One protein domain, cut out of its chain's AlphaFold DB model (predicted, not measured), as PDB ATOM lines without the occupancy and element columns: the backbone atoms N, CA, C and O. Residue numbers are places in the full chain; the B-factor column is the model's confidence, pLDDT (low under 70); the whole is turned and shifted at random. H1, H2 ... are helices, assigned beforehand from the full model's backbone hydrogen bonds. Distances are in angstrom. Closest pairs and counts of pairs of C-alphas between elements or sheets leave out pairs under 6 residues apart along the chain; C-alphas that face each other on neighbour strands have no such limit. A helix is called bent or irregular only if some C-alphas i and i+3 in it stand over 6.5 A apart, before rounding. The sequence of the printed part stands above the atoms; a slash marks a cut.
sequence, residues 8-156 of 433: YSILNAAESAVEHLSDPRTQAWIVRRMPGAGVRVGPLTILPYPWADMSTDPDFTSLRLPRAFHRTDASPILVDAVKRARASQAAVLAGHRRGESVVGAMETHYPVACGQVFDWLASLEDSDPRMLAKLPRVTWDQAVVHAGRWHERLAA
ATOM      1  N   TYR A   8     189.048 176.407 206.063       82.19
ATOM      2  CA  TYR A   8     188.048 176.629 207.109       82.19
ATOM      3  C   TYR A   8     186.610 176.459 206.621       82.19
ATOM      4  O   TYR A   8     185.777 175.982 207.380       82.19
ATOM      5  N   SER A   9     186.304 176.766 205.356       84.38
ATOM      6  CA  SER A   9     184.948 176.557 204.829       84.38
ATOM      7  C   SER A   9     184.561 175.072 204.810       84.38
ATOM      8  O   SER A   9     183.402 174.738 205.040       84.38
ATOM      9  N   ILE A  10     185.534 174.168 204.616       89.25
ATOM     10  CA  ILE A  10     185.330 172.712 204.701       89.25
ATOM     11  C   ILE A  10     185.067 172.295 206.150       89.25
ATOM     12  O   ILE A  10     184.167 171.496 206.400       89.25
ATOM     13  N   LEU A  11     185.839 172.837 207.097       87.81
ATOM     14  CA  LEU A  11     185.699 172.525 208.521       87.81
ATOM     15  C   LEU A  11     184.371 173.042 209.084       87.81
ATOM     16  O   LEU A  11     183.667 172.277 209.734       87.81
ATOM     17  N   ASN A  12     183.991 174.281 208.760       87.25
ATOM     18  CA  ASN A  12     182.708 174.868 209.154       87.25
ATOM     19  C   ASN A  12     181.538 174.074 208.553       87.25
ATOM     20  O   ASN A  12     180.588 173.758 209.259       87.25
ATOM     21  N   ALA A  13     181.631 173.657 207.280       91.69
ATOM     22  CA  ALA A  13     180.631 172.773 206.673       91.69
ATOM     23  C   ALA A  13     180.466 171.462 207.444       91.69
ATOM     24  O   ALA A  13     179.348 170.985 207.609       91.69
ATOM     25  N   ALA A  14     181.572 170.866 207.890       92.50
ATOM     26  CA  ALA A  14     181.558 169.604 208.616       92.50
ATOM     27  C   ALA A  14     181.017 169.740 210.037       92.50
ATOM     28  O   ALA A  14     180.236 168.890 210.460       92.50
ATOM     29  N   GLU A  15     181.382 170.808 210.743       89.81
ATOM     30  CA  GLU A  15     180.820 171.120 212.056       89.81
ATOM     31  C   GLU A  15     179.306 171.335 211.957       89.81
ATOM     32  O   GLU A  15     178.555 170.603 212.600       89.81
ATOM     33  N   SER A  16     178.849 172.224 211.068       90.25
ATOM     34  CA  SER A  16     177.416 172.468 210.872       90.25
ATOM     35  C   SER A  16     176.671 171.211 210.418       90.25
ATOM     36  O   SER A  16     175.581 170.932 210.904       90.25
ATOM     37  N   ALA A  17     177.254 170.409 209.520       93.56
ATOM     38  CA  ALA A  17     176.672 169.134 209.105       93.56
ATOM     39  C   ALA A  17     176.404 168.212 210.300       93.56
ATOM     40  O   ALA A  17     175.297 167.705 210.441       93.56
ATOM     41  N   VAL A  18     177.402 167.999 211.156       91.81
ATOM     42  CA  VAL A  18     177.284 167.096 212.310       91.81
ATOM     43  C   VAL A  18     176.354 167.656 213.386       91.81
ATOM     44  O   VAL A  18     175.666 166.890 214.052       91.81
ATOM     45  N   GLU A  19     176.318 168.975 213.555       87.06
ATOM     46  CA  GLU A  19     175.477 169.641 214.553       87.06
ATOM     47  C   GLU A  19     173.988 169.695 214.163       87.06
ATOM     48  O   GLU A  19     173.119 169.685 215.038       87.06
ATOM     49  N   HIS A  20     173.676 169.768 212.866       88.94
ATOM     50  CA  HIS A  20     172.311 170.006 212.384       88.94
ATOM     51  C   HIS A  20     171.667 168.814 211.665       88.94
ATOM     52  O   HIS A  20     170.453 168.818 211.474       88.94
ATOM     53  N   LEU A  21     172.437 167.810 211.236       93.12
ATOM     54  CA  LEU A  21     171.924 166.696 210.434       93.12
ATOM     55  C   LEU A  21     172.218 165.358 211.109       93.12
ATOM     56  O   LEU A  21     173.334 165.120 211.562       93.12
ATOM     57  N   SER A  22     171.243 164.450 211.120       92.12
ATOM     58  CA  SER A  22     171.393 163.095 211.666       92.12
ATOM     59  C   SER A  22     171.888 162.076 210.633       92.12
ATOM     60  O   SER A  22     172.631 161.162 210.981       92.12
ATOM     61  N   ASP A  23     171.494 162.215 209.360       94.56
ATOM     62  CA  ASP A  23     171.805 161.233 208.316       94.56
ATOM     63  C   ASP A  23     173.215 161.459 207.722       94.56
ATOM     64  O   ASP A  23     173.466 162.513 207.120       94.56
ATOM     65  N   PRO A  24     174.129 160.467 207.780       95.62
ATOM     66  CA  PRO A  24     175.501 160.610 207.283       95.62
ATOM     67  C   PRO A  24     175.620 160.988 205.799       95.62
ATOM     68  O   PRO A  24     176.614 161.590 205.391       95.62
ATOM     69  N   ARG A  25     174.625 160.659 204.961       96.94
ATOM     70  CA  ARG A  25     174.613 161.016 203.532       96.94
ATOM     71  C   ARG A  25     174.365 162.507 203.352       96.94
ATOM     72  O   ARG A  25     175.029 163.126 202.520       96.94
ATOM     73  N   THR A  26     173.444 163.082 204.128       97.25
ATOM     74  CA  THR A  26     173.191 164.533 204.121       97.25
ATOM     75  C   THR A  26     174.389 165.300 204.674       97.25
ATOM     76  O   THR A  26     174.828 166.268 204.051       97.25
ATOM     77  N   GLN A  27     175.004 164.796 205.753       96.38
ATOM     78  CA  GLN A  27     176.233 165.356 206.308       96.38
ATOM     79  C   GLN A  27     177.351 165.383 205.257       96.38
ATOM     80  O   GLN A  27     177.882 166.444 204.931       96.38
ATOM     81  N   ALA A  28     177.664 164.231 204.651       96.31
ATOM     82  CA  ALA A  28     178.688 164.123 203.611       96.31
ATOM     83  C   ALA A  28     178.410 165.040 202.409       96.31
ATOM     84  O   ALA A  28     179.338 165.607 201.825       96.31
ATOM     85  N   TRP A  29     177.136 165.201 202.034       97.44
ATOM     86  CA  TRP A  29     176.741 166.093 200.952       97.44
ATOM     87  C   TRP A  29     177.045 167.560 201.281       97.44
ATOM     88  O   TRP A  29     177.684 168.226 200.461       97.44
ATOM     89  N   ILE A  30     176.693 168.045 202.480       96.88
ATOM     90  CA  ILE A  30     177.002 169.416 202.920       96.88
ATOM     91  C   ILE A  30     178.507 169.678 202.875       96.88
ATOM     92  O   ILE A  30     178.941 170.618 202.206       96.88
ATOM     93  N   VAL A  31     179.320 168.810 203.488       94.69
ATOM     94  CA  VAL A  31     180.787 168.980 203.529       94.69
ATOM     95  C   VAL A  31     181.397 168.996 202.128       94.69
ATOM     96  O   VAL A  31     182.455 169.582 201.879       94.69
ATOM     97  N   ARG A  32     180.762 168.324 201.167       94.31
ATOM     98  CA  ARG A  32     181.220 168.313 199.779       94.31
ATOM     99  C   ARG A  32     180.783 169.546 198.989       94.31
ATOM    100  O   ARG A  32     181.555 169.998 198.148       94.31
ATOM    101  N   ARG A  33     179.561 170.041 199.190       94.94
ATOM    102  CA  ARG A  33     178.937 171.039 198.304       94.94
ATOM    103  C   ARG A  33     178.990 172.460 198.851       94.94
ATOM    104  O   ARG A  33     179.304 173.368 198.088       94.94
ATOM    105  N   MET A  34     178.737 172.645 200.145       93.44
ATOM    106  CA  MET A  34     178.650 173.966 200.774       93.44
ATOM    107  C   MET A  34     179.919 174.815 200.594       93.44
ATOM    108  O   MET A  34     179.783 175.987 200.244       93.44
ATOM    109  N   PRO A  35     181.146 174.264 200.721       90.44
ATOM    110  CA  PRO A  35     182.357 175.071 200.561       90.44
ATOM    111  C   PRO A  35     182.509 175.709 199.171       90.44
ATOM    112  O   PRO A  35     183.142 176.751 199.035       90.44
ATOM    113  N   GLY A  36     181.926 175.099 198.131       87.56
ATOM    114  CA  GLY A  36     181.938 175.633 196.765       87.56
ATOM    115  C   GLY A  36     180.800 176.611 196.457       87.56
ATOM    116  O   GLY A  36     180.819 177.228 195.397       87.56
ATOM    117  N   ALA A  37     179.824 176.734 197.359       89.88
ATOM    118  CA  ALA A  37     178.627 177.555 197.193       89.88
ATOM    119  C   ALA A  37     178.691 178.904 197.929       89.88
ATOM    120  O   ALA A  37     177.784 179.724 197.791       89.88
ATOM    121  N   GLY A  38     179.725 179.126 198.747       81.94
ATOM    122  CA  GLY A  38     179.932 180.398 199.436       81.94
ATOM    123  C   GLY A  38     180.164 181.550 198.455       81.94
ATOM    124  O   GLY A  38     180.639 181.344 197.334       81.94
ATOM    125  N   VAL A  39     179.845 182.775 198.886       74.88
ATOM    126  CA  VAL A  39     180.096 183.984 198.088       74.88
ATOM    127  C   VAL A  39     181.591 184.078 197.794       74.88
ATOM    128  O   VAL A  39     182.424 184.146 198.701       74.88
ATOM    129  N   ARG A  40     181.933 184.066 196.504       71.19
ATOM    130  CA  ARG A  40     183.307 184.261 196.047       71.19
ATOM    131  C   ARG A  40     183.628 185.742 196.140       71.19
ATOM    132  O   ARG A  40     183.041 186.548 195.423       71.19
ATOM    133  N   VAL A  41     184.561 186.103 197.011       62.22
ATOM    134  CA  VAL A  41     184.989 187.495 197.161       62.22
ATOM    135  C   VAL A  41     186.096 187.768 196.155       62.22
ATOM    136  O   VAL A  41     187.264 187.756 196.518       62.22
ATOM    137  N   GLY A  42     185.714 187.951 194.885       63.00
ATOM    138  CA  GLY A  42     186.602 188.336 193.781       63.00
ATOM    139  C   GLY A  42     187.926 187.550 193.687       63.00
ATOM    140  O   GLY A  42     188.129 186.531 194.345       63.00
ATOM    141  N   PRO A  43     188.874 187.988 192.850       57.72
ATOM    142  CA  PRO A  43     190.259 187.574 192.995       57.72
ATOM    143  C   PRO A  43     190.840 188.258 194.235       57.72
ATOM    144  O   PRO A  43     191.441 189.325 194.153       57.72
ATOM    145  N   LEU A  44     190.674 187.647 195.407       55.25
ATOM    146  CA  LEU A  44     191.522 187.991 196.540       55.25
ATOM    147  C   LEU A  44     192.951 187.597 196.169       55.25
ATOM    148  O   LEU A  44     193.270 186.419 196.049       55.25
ATOM    149  N   THR A  45     193.844 188.567 195.989       53.16
ATOM    150  CA  THR A  45     195.267 188.258 196.123       53.16
ATOM    151  C   THR A  45     195.441 187.835 197.571       53.16
ATOM    152  O   THR A  45     195.376 188.677 198.465       53.16
ATOM    153  N   ILE A  46     195.601 186.532 197.820       50.69
ATOM    154  CA  ILE A  46     196.037 186.055 199.130       50.69
ATOM    155  C   ILE A  46     197.444 186.610 199.327       50.69
ATOM    156  O   ILE A  46     198.446 186.007 198.938       50.69
ATOM    157  N   LEU A  47     197.500 187.803 199.915       44.00
ATOM    158  CA  LEU A  47     198.634 188.207 200.714       44.00
ATOM    159  C   LEU A  47     198.783 187.102 201.761       44.00
ATOM    160  O   LEU A  47     197.759 186.681 202.314       44.00
ATOM    161  N   PRO A  48     199.996 186.566 201.982       45.94
ATOM    162  CA  PRO A  48     200.202 185.566 203.016       45.94
ATOM    163  C   PRO A  48     199.522 186.088 204.277       45.94
ATOM    164  O   PRO A  48     199.779 187.218 204.699       45.94
ATOM    165  N   TYR A  49     198.549 185.317 204.761       42.34
ATOM    166  CA  TYR A  49     197.697 185.677 205.884       42.34
ATOM    167  C   TYR A  49     198.580 186.297 206.983       42.34
ATOM    168  O   TYR A  49     199.584 185.669 207.325       42.34
ATOM    169  N   PRO A  50     198.303 187.506 207.510       44.00
ATOM    170  CA  PRO A  50     199.329 188.283 208.216       44.00
ATOM    171  C   PRO A  50     199.829 187.724 209.569       44.00
ATOM    172  O   PRO A  50     200.450 188.459 210.327       44.00
ATOM    173  N   TRP A  51     199.560 186.464 209.927       43.19
ATOM    174  CA  TRP A  51     199.674 185.996 211.316       43.19
ATOM    175  C   TRP A  51     200.403 184.668 211.503       43.19
ATOM    176  O   TRP A  51     200.647 184.274 212.639       43.19
ATOM    177  N   ALA A  52     200.821 184.006 210.430       42.44
ATOM    178  CA  ALA A  52     201.802 182.943 210.548       42.44
ATOM    179  C   ALA A  52     202.640 182.923 209.283       42.44
ATOM    180  O   ALA A  52     202.126 182.789 208.170       42.44
ATOM    181  N   ASP A  53     203.948 183.001 209.462       48.12
ATOM    182  CA  ASP A  53     204.831 182.290 208.567       48.12
ATOM    183  C   ASP A  53     204.275 180.859 208.455       48.12
ATOM    184  O   ASP A  53     204.325 180.077 209.400       48.12
ATOM    185  N   MET A  54     203.644 180.510 207.330       49.59
ATOM    186  CA  MET A  54     203.076 179.169 207.151       49.59
ATOM    187  C   MET A  54     204.173 178.085 207.127       49.59
ATOM    188  O   MET A  54     203.864 176.904 206.980       49.59
ATOM    189  N   SER A  55     205.452 178.464 207.266       50.66
ATOM    190  CA  SER A  55     206.554 177.558 207.575       50.66
ATOM    191  C   SER A  55     206.747 177.280 209.076       50.66
ATOM    192  O   SER A  55     207.346 176.258 209.400       50.66
ATOM    193  N   THR A  56     206.207 178.103 209.988       54.28
ATOM    194  CA  THR A  56     206.311 177.898 211.450       54.28
ATOM    195  C   THR A  56     205.208 177.022 212.044       54.28
ATOM    196  O   THR A  56     205.339 176.590 213.184       54.28
ATOM    197  N   ASP A  57     204.143 176.733 211.292       58.38
ATOM    198  CA  ASP A  57     203.095 175.790 211.706       58.38
ATOM    199  C   ASP A  57     202.715 174.810 210.578       58.38
ATOM    200  O   ASP A  57     201.599 174.839 210.051       58.38
ATOM    201  N   PRO A  58     203.655 173.943 210.159       54.91
ATOM    202  CA  PRO A  58     203.413 172.969 209.095       54.91
ATOM    203  C   PRO A  58     202.352 171.921 209.475       54.91
ATOM    204  O   PRO A  58     201.733 171.334 208.585       54.91
ATOM    205  N   ASP A  59     202.117 171.721 210.776       57.38
ATOM    206  CA  ASP A  59     201.232 170.690 211.329       57.38
ATOM    207  C   ASP A  59     199.839 171.202 211.726       57.38
ATOM    208  O   ASP A  59     199.002 170.409 212.167       57.38
ATOM    209  N   PHE A  60     199.552 172.492 211.506       58.47
ATOM    210  CA  PHE A  60     198.252 173.118 211.781       58.47
ATOM    211  C   PHE A  60     197.908 173.189 213.276       58.47
ATOM    212  O   PHE A  60     196.738 173.171 213.656       58.47
ATOM    213  N   THR A  61     198.909 173.270 214.146       57.06
ATOM    214  CA  THR A  61     198.718 173.444 215.592       57.06
ATOM    215  C   THR A  61     198.085 174.795 215.949       57.06
ATOM    216  O   THR A  61     197.400 174.907 216.963       57.06
ATOM    217  N   SER A  62     198.266 175.813 215.104       54.50
ATOM    218  CA  SER A  62     197.702 177.162 215.249       54.50
ATOM    219  C   SER A  62     196.334 177.320 214.595       54.50
ATOM    220  O   SER A  62     195.590 178.243 214.946       54.50
ATOM    221  N   LEU A  63     195.975 176.416 213.677       57.28
ATOM    222  CA  LEU A  63     194.646 176.369 213.092       57.28
ATOM    223  C   LEU A  63     193.713 175.960 214.225       57.28
ATOM    224  O   LEU A  63     193.635 174.788 214.589       57.28
ATOM    225  N   ARG A  64     193.059 176.951 214.846       59.78
ATOM    226  CA  ARG A  64     192.021 176.706 215.845       59.78
ATOM    227  C   ARG A  64     190.934 175.902 215.154       59.78
ATOM    228  O   ARG A  64     190.069 176.471 214.491       59.78
ATOM    229  N   LEU A  65     191.032 174.580 215.259       60.03
ATOM    230  CA  LEU A  65     189.986 173.701 214.796       60.03
ATOM    231  C   LEU A  65     188.716 174.109 215.550       60.03
ATOM    232  O   LEU A  65     188.793 174.411 216.748       60.03
ATOM    233  N   PRO A  66     187.567 174.177 214.867       61.34
ATOM    234  CA  PRO A  66     186.316 174.472 215.539       61.34
ATOM    235  C   PRO A  66     186.091 173.562 216.750       61.34
ATOM    236  O   PRO A  66     186.611 172.445 216.806       61.34
ATOM    237  N   ARG A  67     185.339 174.033 217.752       59.44
ATOM    238  CA  ARG A  67     185.220 173.342 219.048       59.44
ATOM    239  C   ARG A  67     184.769 171.887 218.902       59.44
ATOM    240  O   ARG A  67     185.197 171.050 219.699       59.44
ATOM    241  N   ALA A  68     183.963 171.570 217.884       57.72
ATOM    242  CA  ALA A  68     183.546 170.205 217.576       57.72
ATOM    243  C   ALA A  68     184.716 169.234 217.314       57.72
ATOM    244  O   ALA A  68     184.603 168.045 217.602       57.72
ATOM    245  N   PHE A  69     185.870 169.722 216.854       58.28
ATOM    246  CA  PHE A  69     187.069 168.910 216.621       58.28
ATOM    247  C   PHE A  69     187.845 168.565 217.893       58.28
ATOM    248  O   PHE A  69     188.709 167.701 217.850       58.28
ATOM    249  N   HIS A  70     187.525 169.151 219.047       61.59
ATOM    250  CA  HIS A  70     188.030 168.624 220.321       61.59
ATOM    251  C   HIS A  70     187.297 167.340 220.752       61.59
ATOM    252  O   HIS A  70     187.662 166.734 221.753       61.59
ATOM    253  N   ARG A  71     186.280 166.914 219.987       61.97
ATOM    254  CA  ARG A  71     185.569 165.635 220.124       61.97
ATOM    255  C   ARG A  71     185.898 164.685 218.961       61.97
ATOM    256  O   ARG A  71     185.005 164.016 218.443       61.97
ATOM    257  N   THR A  72     187.156 164.663 218.507       50.00
ATOM    258  CA  THR A  72     187.643 163.928 217.313       50.00
ATOM    259  C   THR A  72     187.356 162.427 217.280       50.00
ATOM    260  O   THR A  72     187.536 161.798 216.241       50.00
ATOM    261  N   ASP A  73     186.858 161.864 218.370       59.12
ATOM    262  CA  ASP A  73     186.616 160.438 218.524       59.12
ATOM    263  C   ASP A  73     185.281 159.991 217.878       59.12
ATOM    264  O   ASP A  73     185.036 158.794 217.763       59.12
ATOM    265  N   ALA A  74     184.403 160.913 217.443       67.00
ATOM    266  CA  ALA A  74     182.980 160.586 217.251       67.00
ATOM    267  C   ALA A  74     182.411 160.594 215.811       67.00
ATOM    268  O   ALA A  74     181.372 159.973 215.594       67.00
ATOM    269  N   SER A  75     183.022 161.259 214.815       86.88
ATOM    270  CA  SER A  75     182.406 161.370 213.471       86.88
ATOM    271  C   SER A  75     183.385 161.151 212.307       86.88
ATOM    272  O   SER A  75     184.283 161.977 212.099       86.88
ATOM    273  N   PRO A  76     183.178 160.113 211.466       91.81
ATOM    274  CA  PRO A  76     183.940 159.912 210.229       91.81
ATOM    275  C   PRO A  76     183.912 161.119 209.276       91.81
ATOM    276  O   PRO A  76     184.874 161.339 208.540       91.81
ATOM    277  N   ILE A  77     182.843 161.925 209.312       91.75
ATOM    278  CA  ILE A  77     182.700 163.137 208.490       91.75
ATOM    279  C   ILE A  77     183.712 164.211 208.897       91.75
ATOM    280  O   ILE A  77     184.333 164.822 208.028       91.75
ATOM    281  N   LEU A  78     183.926 164.417 210.201       89.94
ATOM    282  CA  LEU A  78     184.908 165.387 210.700       89.94
ATOM    283  C   LEU A  78     186.335 164.955 210.347       89.94
ATOM    284  O   LEU A  78     187.140 165.774 209.904       89.94
ATOM    285  N   VAL A  79     186.640 163.661 210.478       89.06
ATOM    286  CA  VAL A  79     187.959 163.112 210.125       89.06
ATOM    287  C   VAL A  79     188.266 163.321 208.636       89.06
ATOM    288  O   VAL A  79     189.347 163.806 208.289       89.06
ATOM    289  N   ASP A  80     187.313 163.017 207.747       91.25
ATOM    290  CA  ASP A  80     187.465 163.274 206.308       91.25
ATOM    291  C   ASP A  80     187.603 164.776 206.003       91.25
ATOM    292  O   ASP A  80     188.474 165.182 205.227       91.25
ATOM    293  N   ALA A  81     186.809 165.623 206.665       90.31
ATOM    294  CA  ALA A  81     186.864 167.072 206.501       90.31
ATOM    295  C   ALA A  81     188.240 167.653 206.859       90.31
ATOM    296  O   ALA A  81     188.766 168.462 206.095       90.31
ATOM    297  N   VAL A  82     188.873 167.200 207.950       86.38
ATOM    298  CA  VAL A  82     190.239 167.615 208.331       86.38
ATOM    299  C   VAL A  82     191.250 167.216 207.266       86.38
ATOM    300  O   VAL A  82     192.081 168.031 206.860       86.38
ATOM    301  N   LYS A  83     191.168 165.979 206.763       89.06
ATOM    302  CA  LYS A  83     192.054 165.505 205.694       89.06
ATOM    303  C   LYS A  83     191.913 166.365 204.434       89.06
ATOM    304  O   LYS A  83     192.918 166.766 203.847       89.06
ATOM    305  N   ARG A  84     190.677 166.684 204.039       89.50
ATOM    306  CA  ARG A  84     190.381 167.542 202.882       89.50
ATOM    307  C   ARG A  84     190.830 168.986 203.092       89.50
ATOM    308  O   ARG A  84     191.407 169.565 202.175       89.50
ATOM    309  N   ALA A  85     190.619 169.552 204.277       85.94
ATOM    310  CA  ALA A  85     191.070 170.897 204.626       85.94
ATOM    311  C   ALA A  85     192.601 171.013 204.540       85.94
ATOM    312  O   ALA A  85     193.107 171.932 203.893       85.94
ATOM    313  N   ARG A  86     193.336 170.030 205.081       83.75
ATOM    314  CA  ARG A  86     194.803 169.947 204.968       83.75
ATOM    315  C   ARG A  86     195.273 169.872 203.518       83.75
ATOM    316  O   ARG A  86     196.176 170.608 203.126       83.75
ATOM    317  N   ALA A  87     194.638 169.024 202.708       87.25
ATOM    318  CA  ALA A  87     194.952 168.921 201.284       87.25
ATOM    319  C   ALA A  87     194.683 170.241 200.538       87.25
ATOM    320  O   ALA A  87     195.511 170.671 199.737       87.25
ATOM    321  N   SER A  88     193.563 170.909 200.835       85.12
ATOM    322  CA  SER A  88     193.220 172.195 200.223       85.12
ATOM    323  C   SER A  88     194.238 173.280 200.573       85.12
ATOM    324  O   SER A  88     194.718 173.989 199.694       85.12
ATOM    325  N   GLN A  89     194.657 173.358 201.836       80.06
ATOM    326  CA  GLN A  89     195.690 174.299 202.270       80.06
ATOM    327  C   GLN A  89     197.041 174.027 201.611       80.06
ATOM    328  O   GLN A  89     197.690 174.963 201.150       80.06
ATOM    329  N   ALA A  90     197.465 172.763 201.535       83.06
ATOM    330  CA  ALA A  90     198.698 172.399 200.844       83.06
ATOM    331  C   ALA A  90     198.660 172.852 199.372       83.06
ATOM    332  O   ALA A  90     199.656 173.356 198.849       83.06
ATOM    333  N   ALA A  91     197.498 172.739 198.725       83.69
ATOM    334  CA  ALA A  91     197.292 173.189 197.355       83.69
ATOM    335  C   ALA A  91     197.331 174.727 197.227       83.69
ATOM    336  O   ALA A  91     198.034 175.239 196.354       83.69
ATOM    337  N   VAL A  92     196.671 175.455 198.139       79.25
ATOM    338  CA  VAL A  92     196.725 176.927 198.248       79.25
ATOM    339  C   VAL A  92     198.163 177.414 198.432       79.25
ATOM    340  O   VAL A  92     198.620 178.295 197.706       79.25
ATOM    341  N   LEU A  93     198.905 176.801 199.354       78.31
ATOM    342  CA  LEU A  93     200.314 177.094 199.617       78.31
ATOM    343  C   LEU A  93     201.191 176.868 198.389       78.31
ATOM    344  O   LEU A  93     202.054 177.688 198.071       78.31
ATOM    345  N   ALA A  94     200.980 175.749 197.698       82.62
ATOM    346  CA  ALA A  94     201.719 175.435 196.489       82.62
ATOM    347  C   ALA A  94     201.420 176.447 195.372       82.62
ATOM    348  O   ALA A  94     202.355 176.883 194.703       82.62
ATOM    349  N   GLY A  95     200.156 176.846 195.192       81.50
ATOM    350  CA  GLY A  95     199.763 177.878 194.227       81.50
ATOM    351  C   GLY A  95     200.379 179.237 194.547       81.50
ATOM    352  O   GLY A  95     201.024 179.842 193.692       81.50
ATOM    353  N   HIS A  96     200.312 179.655 195.812       75.94
ATOM    354  CA  HIS A  96     200.950 180.884 196.277       75.94
ATOM    355  C   HIS A  96     202.463 180.898 195.993       75.94
ATOM    356  O   HIS A  96     202.980 181.866 195.439       75.94
ATOM    357  N   ARG A  97     203.184 179.802 196.282       80.00
ATOM    358  CA  ARG A  97     204.629 179.677 195.984       80.00
ATOM    359  C   ARG A  97     204.956 179.770 194.491       80.00
ATOM    360  O   ARG A  97     206.078 180.137 194.149       80.00
ATOM    361  N   ARG A  98     204.004 179.444 193.612       84.50
ATOM    362  CA  ARG A  98     204.128 179.597 192.153       84.50
ATOM    363  C   ARG A  98     203.743 180.996 191.652       84.50
ATOM    364  O   ARG A  98     203.833 181.237 190.454       84.50
ATOM    365  N   GLY A  99     203.337 181.910 192.535       81.38
ATOM    366  CA  GLY A  99     202.847 183.238 192.157       81.38
ATOM    367  C   GLY A  99     201.436 183.220 191.564       81.38
ATOM    368  O   GLY A  99     201.049 184.160 190.876       81.38
ATOM    369  N   GLU A 100     200.666 182.154 191.793       82.12
ATOM    370  CA  GLU A 100     199.283 182.062 191.330       82.12
ATOM    371  C   GLU A 100     198.349 182.847 192.259       82.12
ATOM    372  O   GLU A 100     198.482 182.808 193.484       82.12
ATOM    373  N   SER A 101     197.351 183.517 191.680       69.44
ATOM    374  CA  SER A 101     196.236 184.075 192.446       69.44
ATOM    375  C   SER A 101     195.357 182.943 192.977       69.44
ATOM    376  O   SER A 101     194.900 182.088 192.212       69.44
ATOM    377  N   VAL A 102     195.096 182.963 194.281       65.38
ATOM    378  CA  VAL A 102     194.214 182.014 194.966       65.38
ATOM    379  C   VAL A 102     192.940 182.752 195.348       65.38
ATOM    380  O   VAL A 102     193.002 183.700 196.113       65.38
ATOM    381  N   VAL A 103     191.782 182.321 194.862       62.41
ATOM    382  CA  VAL A 103     190.509 182.915 195.291       62.41
ATOM    383  C   VAL A 103     190.156 182.387 196.682       62.41
ATOM    384  O   VAL A 103     189.964 181.187 196.864       62.41
ATOM    385  N   GLY A 104     190.090 183.277 197.671       57.28
ATOM    386  CA  GLY A 104     189.597 182.950 199.008       57.28
ATOM    387  C   GLY A 104     188.069 183.012 199.068       57.28
ATOM    388  O   GLY A 104     187.463 183.981 198.615       57.28
ATOM    389  N   ALA A 105     187.440 182.004 199.670       59.09
ATOM    390  CA  ALA A 105     186.090 182.150 200.210       59.09
ATOM    391  C   ALA A 105     186.218 182.736 201.622       59.09
ATOM    392  O   ALA A 105     187.025 182.242 202.410       59.09
ATOM    393  N   MET A 106     185.470 183.796 201.939       59.78
ATOM    394  CA  MET A 106     185.514 184.390 203.278       59.78
ATOM    395  C   MET A 106     185.121 183.367 204.348       59.78
ATOM    396  O   MET A 106     184.133 182.654 204.196       59.78
ATOM    397  N   GLU A 107     185.878 183.349 205.448       57.28
ATOM    398  CA  GLU A 107     185.777 182.378 206.551       57.28
ATOM    399  C   GLU A 107     184.377 182.211 207.151       57.28
ATOM    400  O   GLU A 107     184.060 181.145 207.674       57.28
ATOM    401  N   THR A 108     183.541 183.245 207.090       60.97
ATOM    402  CA  THR A 108     182.345 183.356 207.935       60.97
ATOM    403  C   THR A 108     181.025 183.460 207.179       60.97
ATOM    404  O   THR A 108     179.971 183.495 207.811       60.97
ATOM    405  N   HIS A 109     181.044 183.495 205.846       69.25
ATOM    406  CA  HIS A 109     179.820 183.676 205.068       69.25
ATOM    407  C   HIS A 109     179.317 182.327 204.563       69.25
ATOM    408  O   HIS A 109     179.739 181.833 203.515       69.25
ATOM    409  N   TYR A 110     178.390 181.732 205.317       84.19
ATOM    410  CA  TYR A 110     177.539 180.675 204.780       84.19
ATOM    411  C   TYR A 110     176.811 181.190 203.528       84.19
ATOM    412  O   TYR A 110     176.487 182.382 203.455       84.19
ATOM    413  N   PRO A 111     176.523 180.325 202.540       88.31
ATOM    414  CA  PRO A 111     175.643 180.699 201.440       88.31
ATOM    415  C   PRO A 111     174.314 181.242 201.985       88.31
ATOM    416  O   PRO A 111     173.805 180.726 202.977       88.31
ATOM    417  N   VAL A 112     173.720 182.244 201.330       86.94
ATOM    418  CA  VAL A 112     172.487 182.902 201.817       86.94
ATOM    419  C   VAL A 112     171.365 181.892 202.105       86.94
ATOM    420  O   VAL A 112     170.692 181.987 203.124       86.94
ATOM    421  N   ALA A 113     171.219 180.872 201.254       92.56
ATOM    422  CA  ALA A 113     170.201 179.823 201.382       92.56
ATOM    423  C   ALA A 113     170.612 178.636 202.279       92.56
ATOM    424  O   ALA A 113     169.938 177.608 202.291       92.56
ATOM    425  N   CYS A 114     171.729 178.731 203.006       93.31
ATOM    426  CA  CYS A 114     172.273 177.618 203.783       93.31
ATOM    427  C   CYS A 114     171.269 177.086 204.813       93.31
ATOM    428  O   CYS A 114     171.024 175.885 204.826       93.31
ATOM    429  N   GLY A 115     170.636 177.962 205.604       91.31
ATOM    430  CA  GLY A 115     169.637 177.556 206.605       91.31
ATOM    431  C   GLY A 115     168.495 176.735 205.998       91.31
ATOM    432  O   GLY A 115     168.274 175.599 206.399       91.31
ATOM    433  N   GLN A 116     167.879 177.242 204.925       93.62
ATOM    434  CA  GLN A 116     166.795 176.545 204.222       93.62
ATOM    435  C   GLN A 116     167.227 175.174 203.681       93.62
ATOM    436  O   GLN A 116     166.461 174.210 203.720       93.62
ATOM    437  N   VAL A 117     168.454 175.069 203.160       96.56
ATOM    438  CA  VAL A 117     168.997 173.791 202.683       96.56
ATOM    439  C   VAL A 117     169.187 172.817 203.845       96.56
ATOM    440  O   VAL A 117     168.852 171.646 203.691       96.56
ATOM    441  N   PHE A 118     169.677 173.271 204.999       95.12
ATOM    442  CA  PHE A 118     169.804 172.435 206.195       95.12
ATOM    443  C   PHE A 118     168.450 171.907 206.677       95.12
ATOM    444  O   PHE A 118     168.322 170.698 206.870       95.12
ATOM    445  N   ASP A 119     167.439 172.771 206.780       93.69
ATOM    446  CA  ASP A 119     166.091 172.385 207.217       93.69
ATOM    447  C   ASP A 119     165.481 171.338 206.278       93.69
ATOM    448  O   ASP A 119     164.990 170.287 206.705       93.69
ATOM    449  N   TRP A 120     165.599 171.574 204.968       96.31
ATOM    450  CA  TRP A 120     165.146 170.627 203.958       96.31
ATOM    451  C   TRP A 120     165.880 169.286 204.062       96.31
ATOM    452  O   TRP A 120     165.228 168.241 204.096       96.31
ATOM    453  N   LEU A 121     167.214 169.288 204.149       96.75
ATOM    454  CA  LEU A 121     168.013 168.064 204.265       96.75
ATOM    455  C   LEU A 121     167.669 167.265 205.524       96.75
ATOM    456  O   LEU A 121     167.540 166.043 205.435       96.75
ATOM    457  N   ALA A 122     167.477 167.933 206.662       94.69
ATOM    458  CA  ALA A 122     167.085 167.299 207.919       94.69
ATOM    459  C   ALA A 122     165.715 166.605 207.821       94.69
ATOM    460  O   ALA A 122     165.468 165.609 208.499       94.69
ATOM    461  N   SER A 123     164.834 167.098 206.947       94.19
ATOM    462  CA  SER A 123     163.508 166.518 206.721       94.19
ATOM    463  C   SER A 123     163.490 165.329 205.753       94.19
ATOM    464  O   SER A 123     162.492 164.606 205.702       94.19
ATOM    465  N   LEU A 124     164.537 165.125 204.940       95.94
ATOM    466  CA  LEU A 124     164.492 164.185 203.810       95.94
ATOM    467  C   LEU A 124     164.309 162.725 204.232       95.94
ATOM    468  O   LEU A 124     163.706 161.957 203.486       95.94
ATOM    469  N   GLU A 125     164.832 162.343 205.397       94.06
ATOM    470  CA  GLU A 125     164.719 160.974 205.912       94.06
ATOM    471  C   GLU A 125     163.254 160.539 206.071       94.06
ATOM    472  O   GLU A 125     162.921 159.406 205.734       94.06
ATOM    473  N   ASP A 126     162.384 161.460 206.493       90.94
ATOM    474  CA  ASP A 126     160.956 161.200 206.687       90.94
ATOM    475  C   ASP A 126     160.121 161.591 205.469       90.94
ATOM    476  O   ASP A 126     159.226 160.858 205.048       90.94
ATOM    477  N   SER A 127     160.396 162.767 204.905       92.25
ATOM    478  CA  SER A 127     159.516 163.386 203.913       92.25
ATOM    479  C   SER A 127     159.753 162.889 202.486       92.25
ATOM    480  O   SER A 127     158.806 162.814 201.704       92.25
ATOM    481  N   ASP A 128     160.997 162.551 202.120       96.38
ATOM    482  CA  ASP A 128     161.336 162.067 200.777       96.38
ATOM    483  C   ASP A 128     162.608 161.185 200.763       96.38
ATOM    484  O   ASP A 128     163.675 161.594 200.274       96.38
ATOM    485  N   PRO A 129     162.507 159.915 201.215       96.56
ATOM    486  CA  PRO A 129     163.633 158.976 201.207       96.56
ATOM    487  C   PRO A 129     164.209 158.723 199.804       96.56
ATOM    488  O   PRO A 129     165.377 158.351 199.644       96.56
ATOM    489  N   ARG A 130     163.396 158.915 198.755       97.44
ATOM    490  CA  ARG A 130     163.824 158.745 197.359       97.44
ATOM    491  C   ARG A 130     164.740 159.885 196.932       97.44
ATOM    492  O   ARG A 130     165.716 159.634 196.221       97.44
ATOM    493  N   MET A 131     164.448 161.116 197.346       97.56
ATOM    494  CA  MET A 131     165.325 162.261 197.123       97.56
ATOM    495  C   MET A 131     166.630 162.127 197.907       97.56
ATOM    496  O   MET A 131     167.697 162.352 197.338       97.56
ATOM    497  N   LEU A 132     166.573 161.641 199.150       97.19
ATOM    498  CA  LEU A 132     167.766 161.349 199.949       97.19
ATOM    499  C   LEU A 132     168.727 160.380 199.235       97.19
ATOM    500  O   LEU A 132     169.933 160.618 199.175       97.19
ATOM    501  N   ALA A 133     168.199 159.329 198.602       96.81
ATOM    502  CA  ALA A 133     169.001 158.401 197.798       96.81
ATOM    503  C   ALA A 133     169.618 159.047 196.538       96.81
ATOM    504  O   ALA A 133     170.665 158.608 196.057       96.81
ATOM    505  N   LYS A 134     168.988 160.095 195.992       97.69
ATOM    506  CA  LYS A 134     169.465 160.837 194.810       97.69
ATOM    507  C   LYS A 134     170.400 161.993 195.158       97.69
ATOM    508  O   LYS A 134     171.064 162.508 194.255       97.69
ATOM    509  N   LEU A 135     170.499 162.359 196.435       97.44
ATOM    510  CA  LEU A 135     171.235 163.521 196.922       97.44
ATOM    511  C   LEU A 135     172.676 163.643 196.380       97.44
ATOM    512  O   LEU A 135     173.055 164.749 195.996       97.44
ATOM    513  N   PRO A 136     173.476 162.565 196.202       97.50
ATOM    514  CA  PRO A 136     174.818 162.683 195.614       97.50
ATOM    515  C   PRO A 136     174.861 163.367 194.235       97.50
ATOM    516  O   PRO A 136     175.872 163.984 193.885       97.50
ATOM    517  N   ARG A 137     173.768 163.280 193.460       97.62
ATOM    518  CA  ARG A 137     173.620 163.880 192.123       97.62
ATOM    519  C   ARG A 137     173.079 165.310 192.157       97.62
ATOM    520  O   ARG A 137     173.179 166.002 191.151       97.62
ATOM    521  N   VAL A 138     172.532 165.747 193.289       97.94
ATOM    522  CA  VAL A 138     171.957 167.081 193.468       97.94
ATOM    523  C   VAL A 138     173.090 168.090 193.675       97.94
ATOM    524  O   VAL A 138     173.984 167.888 194.503       97.94
ATOM    525  N   THR A 139     173.088 169.151 192.873       97.00
ATOM    526  CA  THR A 139     173.989 170.309 193.014       97.00
ATOM    527  C   THR A 139     173.493 171.260 194.104       97.00
ATOM    528  O   THR A 139     172.357 171.138 194.555       97.00
ATOM    529  N   TRP A 140     174.326 172.211 194.537       96.00
ATOM    530  CA  TRP A 140     173.900 173.195 195.537       96.00
ATOM    531  C   TRP A 140     172.702 174.020 195.052       96.00
ATOM    532  O   TRP A 140     171.699 174.094 195.749       96.00
ATOM    533  N   ASP A 141     172.748 174.542 193.826       96.19
ATOM    534  CA  ASP A 141     171.654 175.354 193.276       96.19
ATOM    535  C   ASP A 141     170.344 174.563 193.174       96.19
ATOM    536  O   ASP A 141     169.273 175.056 193.519       96.19
ATOM    537  N   GLN A 142     170.423 173.287 192.779       97.44
ATOM    538  CA  GLN A 142     169.259 172.399 192.801       97.44
ATOM    539  C   GLN A 142     168.738 172.171 194.225       97.44
ATOM    540  O   GLN A 142     167.525 172.132 194.416       97.44
ATOM    541  N   ALA A 143     169.621 172.033 195.217       97.75
ATOM    542  CA  ALA A 143     169.221 171.916 196.616       97.75
ATOM    543  C   ALA A 143     168.511 173.179 197.116       97.75
ATOM    544  O   ALA A 143     167.501 173.052 197.795       97.75
ATOM    545  N   VAL A 144     168.963 174.376 196.724       97.00
ATOM    546  CA  VAL A 144     168.272 175.641 197.039       97.00
ATOM    547  C   VAL A 144     166.852 175.640 196.466       97.00
ATOM    548  O   VAL A 144     165.900 175.930 197.184       97.00
ATOM    549  N   VAL A 145     166.679 175.231 195.204       97.44
ATOM    550  CA  VAL A 145     165.347 175.125 194.579       97.44
ATOM    551  C   VAL A 145     164.469 174.086 195.286       97.44
ATOM    552  O   VAL A 145     163.284 174.327 195.514       97.44
ATOM    553  N   HIS A 146     165.021 172.921 195.636       97.62
ATOM    554  CA  HIS A 146     164.280 171.892 196.364       97.62
ATOM    555  C   HIS A 146     163.885 172.342 197.772       97.62
ATOM    556  O   HIS A 146     162.751 172.090 198.182       97.62
ATOM    557  N   ALA A 147     164.782 173.037 198.471       96.62
ATOM    558  CA  ALA A 147     164.522 173.610 199.779       96.62
ATOM    559  C   ALA A 147     163.421 174.673 199.715       96.62
ATOM    560  O   ALA A 147     162.487 174.607 200.509       96.62
ATOM    561  N   GLY A 148     163.463 175.587 198.739       95.75
ATOM    562  CA  GLY A 148     162.410 176.588 198.529       95.75
ATOM    563  C   GLY A 148     161.035 175.947 198.325       95.75
ATOM    564  O   GLY A 148     160.109 176.213 199.084       95.75
ATOM    565  N   ARG A 149     160.927 174.982 197.402       96.69
ATOM    566  CA  ARG A 149     159.676 174.231 197.160       96.69
ATOM    567  C   ARG A 149     159.192 173.437 198.370       96.69
ATOM    568  O   ARG A 149     158.009 173.122 198.488       96.69
ATOM    569  N   TRP A 150     160.103 172.992 199.228       95.12
ATOM    570  CA  TRP A 150     159.733 172.321 200.466       95.12
ATOM    571  C   TRP A 150     159.148 173.314 201.479       95.12
ATOM    572  O   TRP A 150     158.078 173.032 202.008       95.12
ATOM    573  N   HIS A 151     159.756 174.492 201.654       93.69
ATOM    574  CA  HIS A 151     159.212 175.560 202.503       93.69
ATOM    575  C   HIS A 151     157.861 176.078 201.996       93.69
ATOM    576  O   HIS A 151     156.937 176.214 202.788       93.69
ATOM    577  N   GLU A 152     157.702 176.281 200.685       93.50
ATOM    578  CA  GLU A 152     156.416 176.664 200.074       93.50
ATOM    579  C   GLU A 152     155.312 175.644 200.386       93.50
ATOM    580  O   GLU A 152     154.179 176.014 200.681       93.50
ATOM    581  N   ARG A 153     155.637 174.343 200.366       92.81
ATOM    582  CA  ARG A 153     154.684 173.292 200.749       92.81
ATOM    583  C   ARG A 153     154.355 173.320 202.236       92.81
ATOM    584  O   ARG A 153     153.204 173.082 202.570       92.81
ATOM    585  N   LEU A 154     155.322 173.594 203.114       90.50
ATOM    586  CA  LEU A 154     155.051 173.760 204.547       90.50
ATOM    587  C   LEU A 154     154.112 174.938 204.803       90.50
ATOM    588  O   LEU A 154     153.129 174.769 205.515       90.50
ATOM    589  N   ALA A 155     154.374 176.082 204.169       90.69
ATOM    590  CA  ALA A 155     153.509 177.253 204.248       90.69
ATOM    591  C   ALA A 155     152.094 176.937 203.734       90.69
ATOM    592  O   ALA A 155     151.110 177.254 204.388       90.69
ATOM    593  N   ALA A 156     151.972 176.213 202.616       89.12
ATOM    594  CA  ALA A 156     150.674 175.810 202.069       89.12
ATOM    595  C   ALA A 156     149.924 174.758 202.913       89.12
ATOM    596  O   ALA A 156     148.713 174.617 202.770       89.12
TER     597      ALA A 156
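Overview. This is residues 8 to 156 of the 433 residues of an uncharacterized protein of Methylobacterium sp. WL12 (UniProt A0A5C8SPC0). A helical hairpin, H1 and H2, makes the middle of the domain; the start of the long helix H4 packs on it from one side to complete a three-helix bundle, and a group of H5, H6 and H7, with H5 and H7 crossing steeply, packs on H2 from another side. Beyond residue 85 H4 runs on away from the hairpin, and two long links without named elements join the parts. The printed part has 149 residues with seven named helices, H1 to H7 in order, and no named strand; the class is all helix. It is compact, with a radius of gyration of the C-alphas of 17.0 A and spans of 54 by 37 by 23 A.

Along the chain. H1, residues 8 to 20, begins at C-alpha 8, (188.048, 176.629, 207.109), and is 17.9 A long. H2, residues 24 to 37, is 20.0 A long and only just irregular: C-alphas 32 and 35 are 6.9 A apart. H3 is residues 67 to 71. H4, residues 76 to 97, is the longest at 32.0 A and ends at C-alpha 97, (204.629, 179.677, 195.984). H5, residues 114 to 127, and H6, residues 129 to 137, are irregular, with C-alphas 122 and 125 at 7.0 A and C-alphas 133 and 136 at 7.5 A. H7, residues 140 to 156, is 24.3 A long and ends at C-alpha 156, (150.674, 175.810, 202.069).

Arrangement. H1 and H2 form a helical hairpin; they touch, closest at the C-alphas of Ala 17 and Gln 27, 4.7 A, opposite ways at 36 degrees, only just a steep tilt. H4 touches H1 with residues 77 to 85 alone, closest at the C-alphas of Ala 14 and Leu 78, 5.8 A, at a shallow tilt of 14 degrees, opposite ways. H4 touches H2 with residues 77 to 81 alone, closest at the C-alphas of Ala 28 and Ile 77, 6.4 A. H3 is close to H1 but not clearly touching, with the C-alphas of Glu 15 and Ala 68 6.2 A apart. H2, the hub, touches H6 with residues 25 to 29 alone, closest at the C-alphas of Trp 29 and Pro 136, 6.6 A. H2 only just touches H5 and H7, with 3 pairs of C-alphas within 8 A each. H5 touches H7 with residues 116 to 121 alone, closest at the C-alphas of Trp 120 and Ala 147, 5.2 A, at 69 degrees, only just short of about perpendicular. H4 and H7 are apart. Every O i to N i+4 pair is within hydrogen-bond range in H1, H4 and H7; the figures are 8 of 10 in H2 and in H5, 3 of 5 in H6, and 0 of 1 in H3, where 2 of 2 O i to N i+3 pairs are.

Size, cuts and confidence. The C-alphas farthest apart, of Thr 56 and Ala 156, are 56.5 A apart. The printed part has no cut; the links H2 to H3 and H4 to H5 are long. Mean pLDDT of the printed part is 81.0, and residues 41 to 74 and 101 to 109 are under 70.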